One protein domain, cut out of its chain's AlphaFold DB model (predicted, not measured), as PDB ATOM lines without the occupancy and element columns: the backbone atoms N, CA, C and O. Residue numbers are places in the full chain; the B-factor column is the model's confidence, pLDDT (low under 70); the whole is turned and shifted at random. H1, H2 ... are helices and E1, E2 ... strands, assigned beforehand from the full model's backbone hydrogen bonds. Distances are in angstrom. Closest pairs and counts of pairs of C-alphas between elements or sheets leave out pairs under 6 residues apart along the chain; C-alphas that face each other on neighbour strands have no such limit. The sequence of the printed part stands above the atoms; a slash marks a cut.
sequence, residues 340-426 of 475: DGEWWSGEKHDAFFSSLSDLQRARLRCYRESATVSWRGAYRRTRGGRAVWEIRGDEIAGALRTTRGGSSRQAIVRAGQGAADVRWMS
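What this domain is: This is residues 340 to 426 of the 475 residues of the protein "DNA (cytosine-5-)-methyltransferase" of Acidimicrobiales bacterium (UniProt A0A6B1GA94). Look first for one antiparallel sheet of four strands, strongly twisted and curled like part of a barrel, with H1 and H2 over one face as a second layer. E1, the longest strand, is staggered, pairing with E3 over residues 374 to 378 and with E2 over 378 to 383. The printed part has 87 residues, with two named helices and four named strands in the order H1 H2 E1 E2 E3 E4 along the chain; the class is mixed, helices and strands, and the sheet's order is E2 E1 E3 E4. The whole is compact, with a radius of gyration of the C-alphas of 12.4 A and spans of 37 by 29 by 26 A.

Where its parts are: Find C-alpha 374 at (117.971, 151.204, 185.844); from there E1 runs 26.4 A to residue 383. E2 is residues 386 to 391, 16.4 A, and E3 residues 411 to 416, 16.7 A. E4, residues 419 to 424, runs 17.3 A to C-alpha 424 at (107.306, 161.271, 192.414). H1, residues 346 to 355, begins at (111.489, 172.679, 183.650) and spans 14.4 A; H2, residues 358 to 369, spans 16.4 A.

How they stand to each other: Between E1 and E3, N 376 and O 413 are 2.8 A apart. In the hairpin E1 and E2, look at N 381 and O 388, 2.9 A; in the hairpin E3 and E4, at N 414 and O 421, 2.9 A. H2 is over E3 and along the strands, at 19 degrees on the local plane and a height over the sheet of 8.5 A; its closest C-alphas to E3 are Arg 368 and Gly 416, 4.1 A. H1 is on the same face, its C-alpha of Ser 355 5.2 A from that of Val 388 in E2. The helices are close but not clearly touching, the closest C-alphas being Phe 353 and Arg 361, 7.6 A. In both, every O i to N i+4 pair is within hydrogen-bond range.

The domain as a whole: The C-alphas farthest apart, of Ala 371 and Arg 404, are 37.5 A apart. The printed part has no cut. The long link is E2 to E3, residues 392 to 410, and within it residues 403 to 407 are under pLDDT 70.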
ATOM      1  N   ASP A 340     104.014 155.163 182.850       74.31
ATOM      2  CA  ASP A 340     103.131 156.270 182.447       74.31
ATOM      3  C   ASP A 340     103.052 157.430 183.461       74.31
ATOM      4  O   ASP A 340     102.157 158.275 183.401       74.31
ATOM      5  N   GLY A 341     103.954 157.482 184.443       76.50
ATOM      6  CA  GLY A 341     103.925 158.546 185.448       76.50
ATOM      7  C   GLY A 341     104.366 159.915 184.909       76.50
ATOM      8  O   GLY A 341     105.179 160.020 183.995       76.50
ATOM      9  N   GLU A 342     103.881 160.992 185.532       88.38
ATOM     10  CA  GLU A 342     104.219 162.366 185.140       88.38
ATOM     11  C   GLU A 342     105.674 162.723 185.511       88.38
ATOM     12  O   GLU A 342     106.003 163.038 186.664       88.38
ATOM     13  N   TRP A 343     106.562 162.646 184.517       93.88
ATOM     14  CA  TRP A 343     107.977 162.999 184.628       93.88
ATOM     15  C   TRP A 343     108.179 164.497 184.874       93.88
ATOM     16  O   TRP A 343     107.502 165.338 184.287       93.88
ATOM     17  N   TRP A 344     109.100 164.853 185.775       95.25
ATOM     18  CA  TRP A 344     109.372 166.262 186.055       95.25
ATOM     19  C   TRP A 344     110.065 166.928 184.871       95.25
ATOM     20  O   TRP A 344     110.976 166.365 184.272       95.25
ATOM     21  N   SER A 345     109.683 168.175 184.613       93.81
ATOM     22  CA  SER A 345     110.256 169.035 183.581       93.81
ATOM     23  C   SER A 345     110.514 170.448 184.127       93.81
ATOM     24  O   SER A 345     110.131 170.776 185.259       93.81
ATOM     25  N   GLY A 346     111.213 171.273 183.340       93.88
ATOM     26  CA  GLY A 346     111.489 172.679 183.650       93.88
ATOM     27  C   GLY A 346     112.176 172.893 185.004       93.88
ATOM     28  O   GLY A 346     113.054 172.132 185.406       93.88
ATOM     29  N   GLU A 347     111.729 173.909 185.745       92.75
ATOM     30  CA  GLU A 347     112.343 174.315 187.018       92.75
ATOM     31  C   GLU A 347     112.430 173.168 188.038       92.75
ATOM     32  O   GLU A 347     113.418 173.031 188.759       92.75
ATOM     33  N   LYS A 348     111.417 172.295 188.089       90.56
ATOM     34  CA  LYS A 348     111.372 171.183 189.047       90.56
ATOM     35  C   LYS A 348     112.405 170.104 188.727       90.56
ATOM     36  O   LYS A 348     113.008 169.544 189.647       90.56
ATOM     37  N   HIS A 349     112.594 169.819 187.441       94.06
ATOM     38  CA  HIS A 349     113.643 168.932 186.949       94.06
ATOM     39  C   HIS A 349     115.022 169.506 187.303       94.06
ATOM     40  O   HIS A 349     115.822 168.847 187.971       94.06
ATOM     41  N   ASP A 350     115.263 170.774 186.977       93.25
ATOM     42  CA  ASP A 350     116.560 171.419 187.195       93.25
ATOM     43  C   ASP A 350     116.895 171.563 188.685       93.25
ATOM     44  O   ASP A 350     118.032 171.326 189.107       93.25
ATOM     45  N   ALA A 351     115.895 171.853 189.524       92.50
ATOM     46  CA  ALA A 351     116.036 171.891 190.975       92.50
ATOM     47  C   ALA A 351     116.447 170.529 191.563       92.50
ATOM     48  O   ALA A 351     117.219 170.477 192.523       92.50
ATOM     49  N   PHE A 352     115.971 169.411 191.000       94.56
ATOM     50  CA  PHE A 352     116.403 168.082 191.431       94.56
ATOM     51  C   PHE A 352     117.891 167.870 191.142       94.56
ATOM     52  O   PHE A 352     118.665 167.643 192.077       94.56
ATOM     53  N   PHE A 353     118.306 167.996 189.878       93.75
ATOM     54  CA  PHE A 353     119.677 167.682 189.461       93.75
ATOM     55  C   PHE A 353     120.717 168.659 190.024       93.75
ATOM     56  O   PHE A 353     121.817 168.238 190.393       93.75
ATOM     57  N   SER A 354     120.371 169.942 190.161       93.38
ATOM     58  CA  SER A 354     121.254 170.951 190.766       93.38
ATOM     59  C   SER A 354     121.487 170.725 192.264       93.38
ATOM     60  O   SER A 354     122.567 171.036 192.769       93.38
ATOM     61  N   SER A 355     120.524 170.123 192.971       94.00
ATOM     62  CA  SER A 355     120.642 169.838 194.408       94.00
ATOM     63  C   SER A 355     121.517 168.625 194.752       94.00
ATOM     64  O   SER A 355     121.860 168.432 195.921       94.00
ATOM     65  N   LEU A 356     121.840 167.778 193.766       94.19
ATOM     66  CA  LEU A 356     122.653 166.581 193.975       94.19
ATOM     67  C   LEU A 356     124.071 166.978 194.410       94.19
ATOM     68  O   LEU A 356     124.650 167.925 193.886       94.19
ATOM     69  N   SER A 357     124.670 166.235 195.341       92.50
ATOM     70  CA  SER A 357     126.097 166.403 195.650       92.50
ATOM     71  C   SER A 357     126.980 165.902 194.501       92.50
ATOM     72  O   SER A 357     126.513 165.150 193.644       92.50
ATOM     73  N   ASP A 358     128.273 166.240 194.500       93.38
ATOM     74  CA  ASP A 358     129.213 165.766 193.468       93.38
ATOM     75  C   ASP A 358     129.253 164.241 193.360       93.38
ATOM     76  O   ASP A 358     129.213 163.691 192.260       93.38
ATOM     77  N   LEU A 359     129.221 163.548 194.503       92.38
ATOM     78  CA  LEU A 359     129.146 162.089 194.546       92.38
ATOM     79  C   LEU A 359     127.867 161.558 193.878       92.38
ATOM     80  O   LEU A 359     127.911 160.577 193.139       92.38
ATOM     81  N   GLN A 360     126.725 162.200 194.135       94.94
ATOM     82  CA  GLN A 360     125.437 161.802 193.559       94.94
ATOM     83  C   GLN A 360     125.372 162.112 192.059       94.94
ATOM     84  O   GLN A 360     124.883 161.287 191.293       94.94
ATOM     85  N   ARG A 361     125.935 163.247 191.619       95.62
ATOM     86  CA  ARG A 361     126.064 163.598 190.197       95.62
ATOM     87  C   ARG A 361     126.959 162.625 189.440       95.62
ATOM     88  O   ARG A 361     126.585 162.186 188.357       95.62
ATOM     89  N   ALA A 362     128.119 162.278 189.999       95.31
ATOM     90  CA  ALA A 362     129.027 161.304 189.398       95.31
ATOM     91  C   ALA A 362     128.346 159.936 189.259       95.31
ATOM     92  O   ALA A 362     128.366 159.336 188.190       95.31
ATOM     93  N   ARG A 363     127.650 159.486 190.308       95.12
ATOM     94  CA  ARG A 363     126.877 158.239 190.289       95.12
ATOM     95  C   ARG A 363     125.765 158.249 189.237       95.12
ATOM     96  O   ARG A 363     125.645 157.299 188.471       95.12
ATOM     97  N   LEU A 364     124.966 159.313 189.193       96.38
ATOM     98  CA  LEU A 364     123.898 159.465 188.210       96.38
ATOM     99  C   LEU A 364     124.443 159.466 186.777       96.38
ATOM    100  O   LEU A 364     123.818 158.879 185.899       96.38
ATOM    101  N   ARG A 365     125.605 160.087 186.545       96.50
ATOM    102  CA  ARG A 365     126.280 160.054 185.243       96.50
ATOM    103  C   ARG A 365     126.566 158.616 184.814       96.50
ATOM    104  O   ARG A 365     126.176 158.251 183.712       96.50
ATOM    105  N   CYS A 366     127.127 157.796 185.705       96.31
ATOM    106  CA  CYS A 366     127.354 156.378 185.421       96.31
ATOM    107  C   CYS A 366     126.051 155.637 185.080       96.31
ATOM    108  O   CYS A 366     126.037 154.812 184.174       96.31
ATOM    109  N   TYR A 367     124.948 155.924 185.783       96.25
ATOM    110  CA  TYR A 367     123.653 155.299 185.486       96.25
ATOM    111  C   TYR A 367     123.098 155.736 184.135       96.25
ATOM    112  O   TYR A 367     122.617 154.906 183.377       96.25
ATOM    113  N   ARG A 368     123.205 157.024 183.816       96.69
ATOM    114  CA  ARG A 368     122.758 157.595 182.547       96.69
ATOM    115  C   ARG A 368     123.535 157.034 181.356       96.69
ATOM    116  O   ARG A 368     122.945 156.764 180.322       96.69
ATOM    117  N   GLU A 369     124.847 156.868 181.497       97.06
ATOM    118  CA  GLU A 369     125.739 156.359 180.443       97.06
ATOM    119  C   GLU A 369     125.682 154.830 180.290       97.06
ATOM    120  O   GLU A 369     126.225 154.284 179.332       97.06
ATOM    121  N   SER A 370     124.997 154.129 181.200       96.75
ATOM    122  CA  SER A 370     124.763 152.689 181.100       96.75
ATOM    123  C   SER A 370     123.969 152.332 179.840       96.75
ATOM    124  O   SER A 370     122.989 152.997 179.497       96.75
ATOM    125  N   ALA A 371     124.336 151.224 179.190       96.06
ATOM    126  CA  ALA A 371     123.578 150.667 178.067       96.06
ATOM    127  C   ALA A 371     122.187 150.150 178.488       96.06
ATOM    128  O   ALA A 371     121.268 150.090 177.670       96.06
ATOM    129  N   THR A 372     122.026 149.785 179.763       95.44
ATOM    130  CA  THR A 372     120.762 149.316 180.337       95.44
ATOM    131  C   THR A 372     120.110 150.387 181.201       95.44
ATOM    132  O   THR A 372     120.789 151.136 181.909       95.44
ATOM    133  N   VAL A 373     118.778 150.437 181.156       95.56
ATOM    134  CA  VAL A 373     117.971 151.301 182.022       95.56
ATOM    135  C   VAL A 373     117.904 150.701 183.422       95.56
ATOM    136  O   VAL A 373     117.639 149.512 183.582       95.56
ATOM    137  N   SER A 374     118.119 151.541 184.430       95.62
ATOM    138  CA  SER A 374     117.971 151.204 185.844       95.62
ATOM    139  C   SER A 374     116.952 152.110 186.522       95.62
ATOM    140  O   SER A 374     116.803 153.280 186.156       95.62
ATOM    141  N   TRP A 375     116.285 151.570 187.540       96.94
ATOM    142  CA  TRP A 375     115.280 152.283 188.328       96.94
ATOM    143  C   TRP A 375     115.748 152.407 189.772       96.94
ATOM    144  O   TRP A 375     116.069 151.419 190.432       96.94
ATOM    145  N   ARG A 376     115.824 153.640 190.271       96.81
ATOM    146  CA  ARG A 376     116.456 153.961 191.557       96.81
ATOM    147  C   ARG A 376     115.519 154.780 192.427       96.81
ATOM    148  O   ARG A 376     114.909 155.740 191.964       96.81
ATOM    149  N   GLY A 377     115.455 154.448 193.712       96.31
ATOM    150  CA  GLY A 377     114.778 155.293 194.687       96.31
ATOM    151  C   GLY A 377     115.571 156.576 194.931       96.31
ATOM    152  O   GLY A 377     116.800 156.548 195.026       96.31
ATOM    153  N   ALA A 378     114.875 157.694 195.082       95.31
ATOM    154  CA  ALA A 378     115.452 158.969 195.479       95.31
ATOM    155  C   ALA A 378     114.662 159.582 196.638       95.31
ATOM    156  O   ALA A 378     113.434 159.510 196.703       95.31
ATOM    157  N   TYR A 379     115.373 160.198 197.579       92.44
ATOM    158  CA  TYR A 379     114.781 160.802 198.770       92.44
ATOM    159  C   TYR A 379     115.490 162.108 199.126       92.44
ATOM    160  O   TYR A 379     116.641 162.341 198.750       92.44
ATOM    161  N   ARG A 380     114.801 162.973 199.874       90.12
ATOM    162  CA  ARG A 380     115.376 164.232 200.358       90.12
ATOM    163  C   ARG A 380     116.009 164.049 201.734       90.12
ATOM    164  O   ARG A 380     115.456 163.372 202.599       90.12
ATOM    165  N   ARG A 381     117.138 164.716 201.966       86.00
ATOM    166  CA  ARG A 381     117.758 164.890 203.287       86.00
ATOM    167  C   ARG A 381     118.101 166.349 203.520       86.00
ATOM    168  O   ARG A 381     118.376 167.080 202.578       86.00
ATOM    169  N   THR A 382     118.123 166.762 204.780       86.69
ATOM    170  CA  THR A 382     118.617 168.089 205.152       86.69
ATOM    171  C   THR A 382     120.113 168.001 205.426       86.69
ATOM    172  O   THR A 382     120.541 167.232 206.284       86.69
ATOM    173  N   ARG A 383     120.916 168.786 204.708       82.69
ATOM    174  CA  ARG A 383     122.357 168.942 204.941       82.69
ATOM    175  C   ARG A 383     122.682 170.426 205.041       82.69
ATOM    176  O   ARG A 383     122.314 171.191 204.157       82.69
ATOM    177  N   GLY A 384     123.328 170.837 206.134       82.94
ATOM    178  CA  GLY A 384     123.658 172.250 206.367       82.94
ATOM    179  C   GLY A 384     122.439 173.179 206.284       82.94
ATOM    180  O   GLY A 384     122.519 174.239 205.677       82.94
ATOM    181  N   GLY A 385     121.280 172.737 206.789       83.56
ATOM    182  CA  GLY A 385     120.021 173.493 206.732       83.56
ATOM    183  C   GLY A 385     119.312 173.512 205.369       83.56
ATOM    184  O   GLY A 385     118.220 174.063 205.274       83.56
ATOM    185  N   ARG A 386     119.872 172.894 204.320       83.88
ATOM    186  CA  ARG A 386     119.278 172.850 202.971       83.88
ATOM    187  C   ARG A 386     118.769 171.451 202.641       83.88
ATOM    188  O   ARG A 386     119.434 170.459 202.935       83.88
ATOM    189  N   ALA A 387     117.601 171.367 202.008       84.44
ATOM    190  CA  ALA A 387     117.086 170.109 201.478       84.44
ATOM    191  C   ALA A 387     117.846 169.735 200.197       84.44
ATOM    192  O   ALA A 387     117.854 170.497 199.234       84.44
ATOM    193  N   VAL A 388     118.466 168.559 200.193       90.56
ATOM    194  CA  VAL A 388     119.203 167.997 199.057       90.56
ATOM    195  C   VAL A 388     118.647 166.627 198.698       90.56
ATOM    196  O   VAL A 388     118.148 165.902 199.565       90.56
ATOM    197  N   TRP A 389     118.731 166.271 197.421       94.00
ATOM    198  CA  TRP A 389     118.334 164.956 196.937       94.00
ATOM    199  C   TRP A 389     119.492 163.957 196.996       94.00
ATOM    200  O   TRP A 389     120.645 164.278 196.710       94.00
ATOM    201  N   GLU A 390     119.173 162.719 197.363       94.06
ATOM    202  CA  GLU A 390     120.084 161.581 197.286       94.06
ATOM    203  C   GLU A 390     119.431 160.461 196.476       94.06
ATOM    204  O   GLU A 390     118.261 160.137 196.685       94.06
ATOM    205  N   ILE A 391     120.206 159.863 195.568       95.69
ATOM    206  CA  ILE A 391     119.809 158.724 194.743       95.69
ATOM    207  C   ILE A 391     120.431 157.467 195.346       95.69
ATOM    208  O   ILE A 391     121.628 157.411 195.682       95.69
ATOM    209  N   ARG A 392     119.605 156.438 195.512       94.88
ATOM    210  CA  ARG A 392     120.047 155.157 196.048       94.88
ATOM    211  C   ARG A 392     121.048 154.483 195.115       94.88
ATOM    212  O   ARG A 392     120.974 154.584 193.895       94.88
ATOM    213  N   GLY A 393     122.022 153.814 195.733       94.44
ATOM    214  CA  GLY A 393     123.071 153.072 195.030       94.44
ATOM    215  C   GLY A 393     122.618 151.702 194.518       94.44
ATOM    216  O   GLY A 393     123.330 151.082 193.731       94.44
ATOM    217  N   ASP A 394     121.441 151.243 194.940       94.50
ATOM    218  CA  ASP A 394     120.783 149.990 194.570       94.50
ATOM    219  C   ASP A 394     119.434 150.258 193.872       94.50
ATOM    220  O   ASP A 394     118.998 151.405 193.780       94.50
ATOM    221  N   GLU A 395     118.813 149.223 193.308       96.00
ATOM    222  CA  GLU A 395     117.557 149.324 192.540       96.00
ATOM    223  C   GLU A 395     116.316 149.052 193.404       96.00
ATOM    224  O   GLU A 395     115.391 148.369 192.983       96.00
ATOM    225  N   ILE A 396     116.315 149.544 194.647       96.12
ATOM    226  CA  ILE A 396     115.181 149.432 195.580       96.12
ATOM    227  C   ILE A 396     114.802 150.802 196.134       96.12
ATOM    228  O   ILE A 396     115.609 151.734 196.111       96.12
ATOM    229  N   ALA A 397     113.584 150.933 196.649       95.56
ATOM    230  CA  ALA A 397     113.150 152.094 197.413       95.56
ATOM    231  C   ALA A 397     113.776 152.112 198.817       95.56
ATOM    232  O   ALA A 397     114.186 151.086 199.368       95.56
ATOM    233  N   GLY A 398     113.824 153.294 199.435       93.00
ATOM    234  CA  GLY A 398     113.972 153.384 200.889       93.00
ATOM    235  C   GLY A 398     112.664 153.030 201.604       93.00
ATOM    236  O   GLY A 398     111.652 152.763 200.960       93.00
ATOM    237  N   ALA A 399     112.650 153.117 202.932       90.75
ATOM    238  CA  ALA A 399     111.423 152.936 203.699       90.75
ATOM    239  C   ALA A 399     110.411 154.041 203.357       90.75
ATOM    240  O   ALA A 399     110.723 155.232 203.483       90.75
ATOM    241  N   LEU A 400     109.206 153.657 202.937       91.25
ATOM    242  CA  LEU A 400     108.094 154.590 202.748       91.25
ATOM    243  C   LEU A 400     107.753 155.272 204.084       91.25
ATOM    244  O   LEU A 400     107.841 154.656 205.146       91.25
ATOM    245  N   ARG A 401     107.401 156.557 204.053       86.31
ATOM    246  CA  ARG A 401     107.081 157.344 205.254       86.31
ATOM    247  C   ARG A 401     105.730 158.014 205.087       86.31
ATOM    248  O   ARG A 401     105.330 158.314 203.962       86.31
ATOM    249  N   THR A 402     105.074 158.301 206.206       82.50
ATOM    250  CA  THR A 402     103.859 159.116 206.235       82.50
ATOM    251  C   THR A 402     104.130 160.488 205.617       82.50
ATOM    252  O   THR A 402     105.056 161.207 206.005       82.50
ATOM    253  N   THR A 403     103.339 160.865 204.612       64.44
ATOM    254  CA  THR A 403     103.575 162.076 203.819       64.44
ATOM    255  C   THR A 403     103.062 163.334 204.526       64.44
ATOM    256  O   THR A 403     102.080 163.932 204.092       64.44
ATOM    257  N   ARG A 404     103.713 163.763 205.618       60.28
ATOM    258  CA  ARG A 404     103.408 165.053 206.283       60.28
ATOM    259  C   ARG A 404     104.112 166.254 205.628       60.28
ATOM    260  O   ARG A 404     103.766 167.395 205.903       60.28
ATOM    261  N   GLY A 405     105.067 166.013 204.719       54.44
ATOM    262  CA  GLY A 405     105.777 167.058 203.967       54.44
ATOM    263  C   GLY A 405     106.627 166.522 202.805       54.44
ATOM    264  O   GLY A 405     106.830 165.316 202.664       54.44
ATOM    265  N   GLY A 406     107.167 167.410 201.965       53.78
ATOM    266  CA  GLY A 406     107.879 167.025 200.733       53.78
ATOM    267  C   GLY A 406     109.154 166.191 200.930       53.78
ATOM    268  O   GLY A 406     109.601 165.546 199.989       53.78
ATOM    269  N   SER A 407     109.743 166.172 202.132       60.44
ATOM    270  CA  SER A 407     110.933 165.365 202.452       60.44
ATOM    271  C   SER A 407     110.639 163.891 202.752       60.44
ATOM    272  O   SER A 407     111.556 163.074 202.762       60.44
ATOM    273  N   SER A 408     109.372 163.556 203.001       72.56
ATOM    274  CA  SER A 408     108.921 162.204 203.364       72.56
ATOM    275  C   SER A 408     108.431 161.376 202.172       72.56
ATOM    276  O   SER A 408     108.401 160.150 202.256       72.56
ATOM    277  N   ARG A 409     108.100 162.026 201.046       85.56
ATOM    278  CA  ARG A 409     107.729 161.345 199.796       85.56
ATOM    279  C   ARG A 409     108.990 160.884 199.062       85.56
ATOM    280  O   ARG A 409     109.985 161.607 199.031       85.56
ATOM    281  N   GLN A 410     108.943 159.695 198.471       91.38
ATOM    282  CA  GLN A 410     110.018 159.187 197.623       91.38
ATOM    283  C   GLN A 410     109.771 159.511 196.155       91.38
ATOM    284  O   GLN A 410     108.635 159.518 195.673       91.38
ATOM    285  N   ALA A 411     110.863 159.800 195.461       94.19
ATOM    286  CA  ALA A 411     110.911 159.905 194.017       94.19
ATOM    287  C   ALA A 411     111.526 158.635 193.429       94.19
ATOM    288  O   ALA A 411     112.251 157.904 194.109       94.19
ATOM    289  N   ILE A 412     111.244 158.394 192.159       95.69
ATOM    290  CA  ILE A 412     111.869 157.351 191.362       95.69
ATOM    291  C   ILE A 412     112.674 158.012 190.246       95.69
ATOM    292  O   ILE A 412     112.237 159.004 189.660       95.69
ATOM    293  N   VAL A 413     113.875 157.494 190.010       96.81
ATOM    294  CA  VAL A 413     114.782 157.931 188.951       96.81
ATOM    295  C   VAL A 413     114.951 156.780 187.975       96.81
ATOM    296  O   VAL A 413     115.391 155.701 188.375       96.81
ATOM    297  N   ARG A 414     114.631 157.022 186.707       96.94
ATOM    298  CA  ARG A 414     114.887 156.113 185.591       96.94
ATOM    299  C   ARG A 414     116.108 156.633 184.850       96.94
ATOM    300  O   ARG A 414     116.089 157.768 184.393       96.94
ATOM    301  N   ALA A 415     117.180 155.851 184.762       96.81
ATOM    302  CA  ALA A 415     118.420 156.299 184.128       96.81
ATOM    303  C   ALA A 415     119.082 155.195 183.299       96.81
ATOM    304  O   ALA A 415     119.202 154.061 183.766       96.81
ATOM    305  N   GLY A 416     119.521 155.554 182.095       97.25
ATOM    306  CA  GLY A 416     120.197 154.693 181.126       97.25
ATOM    307  C   GLY A 416     120.072 155.257 179.714       97.25
ATOM    308  O   GLY A 416     119.263 156.151 179.468       97.25
ATOM    309  N   GLN A 417     120.866 154.737 178.779       96.44
ATOM    310  CA  GLN A 417     120.786 155.076 177.350       96.44
ATOM    311  C   GLN A 417     120.926 156.582 177.061       96.44
ATOM    312  O   GLN A 417     120.295 157.129 176.163       96.44
ATOM    313  N   GLY A 418     121.753 157.272 177.846       96.19
ATOM    314  CA  GLY A 418     121.992 158.707 177.720       96.19
ATOM    315  C   GLY A 418     120.946 159.596 178.399       96.19
ATOM    316  O   GLY A 418     121.163 160.805 178.466       96.19
ATOM    317  N   ALA A 419     119.874 159.033 178.971       94.44
ATOM    318  CA  ALA A 419     118.792 159.775 179.620       94.44
ATOM    319  C   ALA A 419     118.686 159.493 181.128       94.44
ATOM    320  O   ALA A 419     119.108 158.446 181.631       94.44
ATOM    321  N   ALA A 420     118.154 160.470 181.865       95.62
ATOM    322  CA  ALA A 420     117.833 160.332 183.276       95.62
ATOM    323  C   ALA A 420     116.596 161.165 183.610       95.62
ATOM    324  O   ALA A 420     116.665 162.392 183.614       95.62
ATOM    325  N   ASP A 421     115.507 160.489 183.947       95.25
ATOM    326  CA  ASP A 421     114.223 161.094 184.267       95.25
ATOM    327  C   ASP A 421     113.895 160.874 185.742       95.25
ATOM    328  O   ASP A 421     114.284 159.874 186.353       95.25
ATOM    329  N   VAL A 422     113.170 161.818 186.340       96.19
ATOM    330  CA  VAL A 422     112.772 161.754 187.748       96.19
ATOM    331  C   VAL A 422     111.315 162.147 187.922       96.19
ATOM    332  O   VAL A 422     110.837 163.104 187.313       96.19
ATOM    333  N   ARG A 423     110.605 161.429 188.794       94.94
ATOM    334  CA  ARG A 423     109.262 161.811 189.236       94.94
ATOM    335  C   ARG A 423     108.962 161.367 190.652       94.94
ATOM    336  O   ARG A 423     109.696 160.589 191.251       94.94
ATOM    337  N   TRP A 424     107.844 161.845 191.188       93.25
ATOM    338  CA  TRP A 424     107.306 161.271 192.414       93.25
ATOM    339  C   TRP A 424     106.822 159.847 192.154       93.25
ATOM    340  O   TRP A 424     106.276 159.572 191.087       93.25
ATOM    341  N   MET A 425     106.976 158.975 193.148       93.12
ATOM    342  CA  MET A 425     106.298 157.685 193.108       93.12
ATOM    343  C   MET A 425     104.776 157.867 193.216       93.12
ATOM    344  O   MET A 425     104.295 158.765 193.931       93.12
ATOM    345  N   SER A 426     104.044 157.024 192.494       91.88
ATOM    346  CA  SER A 426     102.585 156.949 192.467       91.88
ATOM    347  C   SER A 426     102.049 156.217 193.705       91.88
ATOM    348  O   SER A 426     102.780 155.515 194.414       91.88
TER     349      SER A 426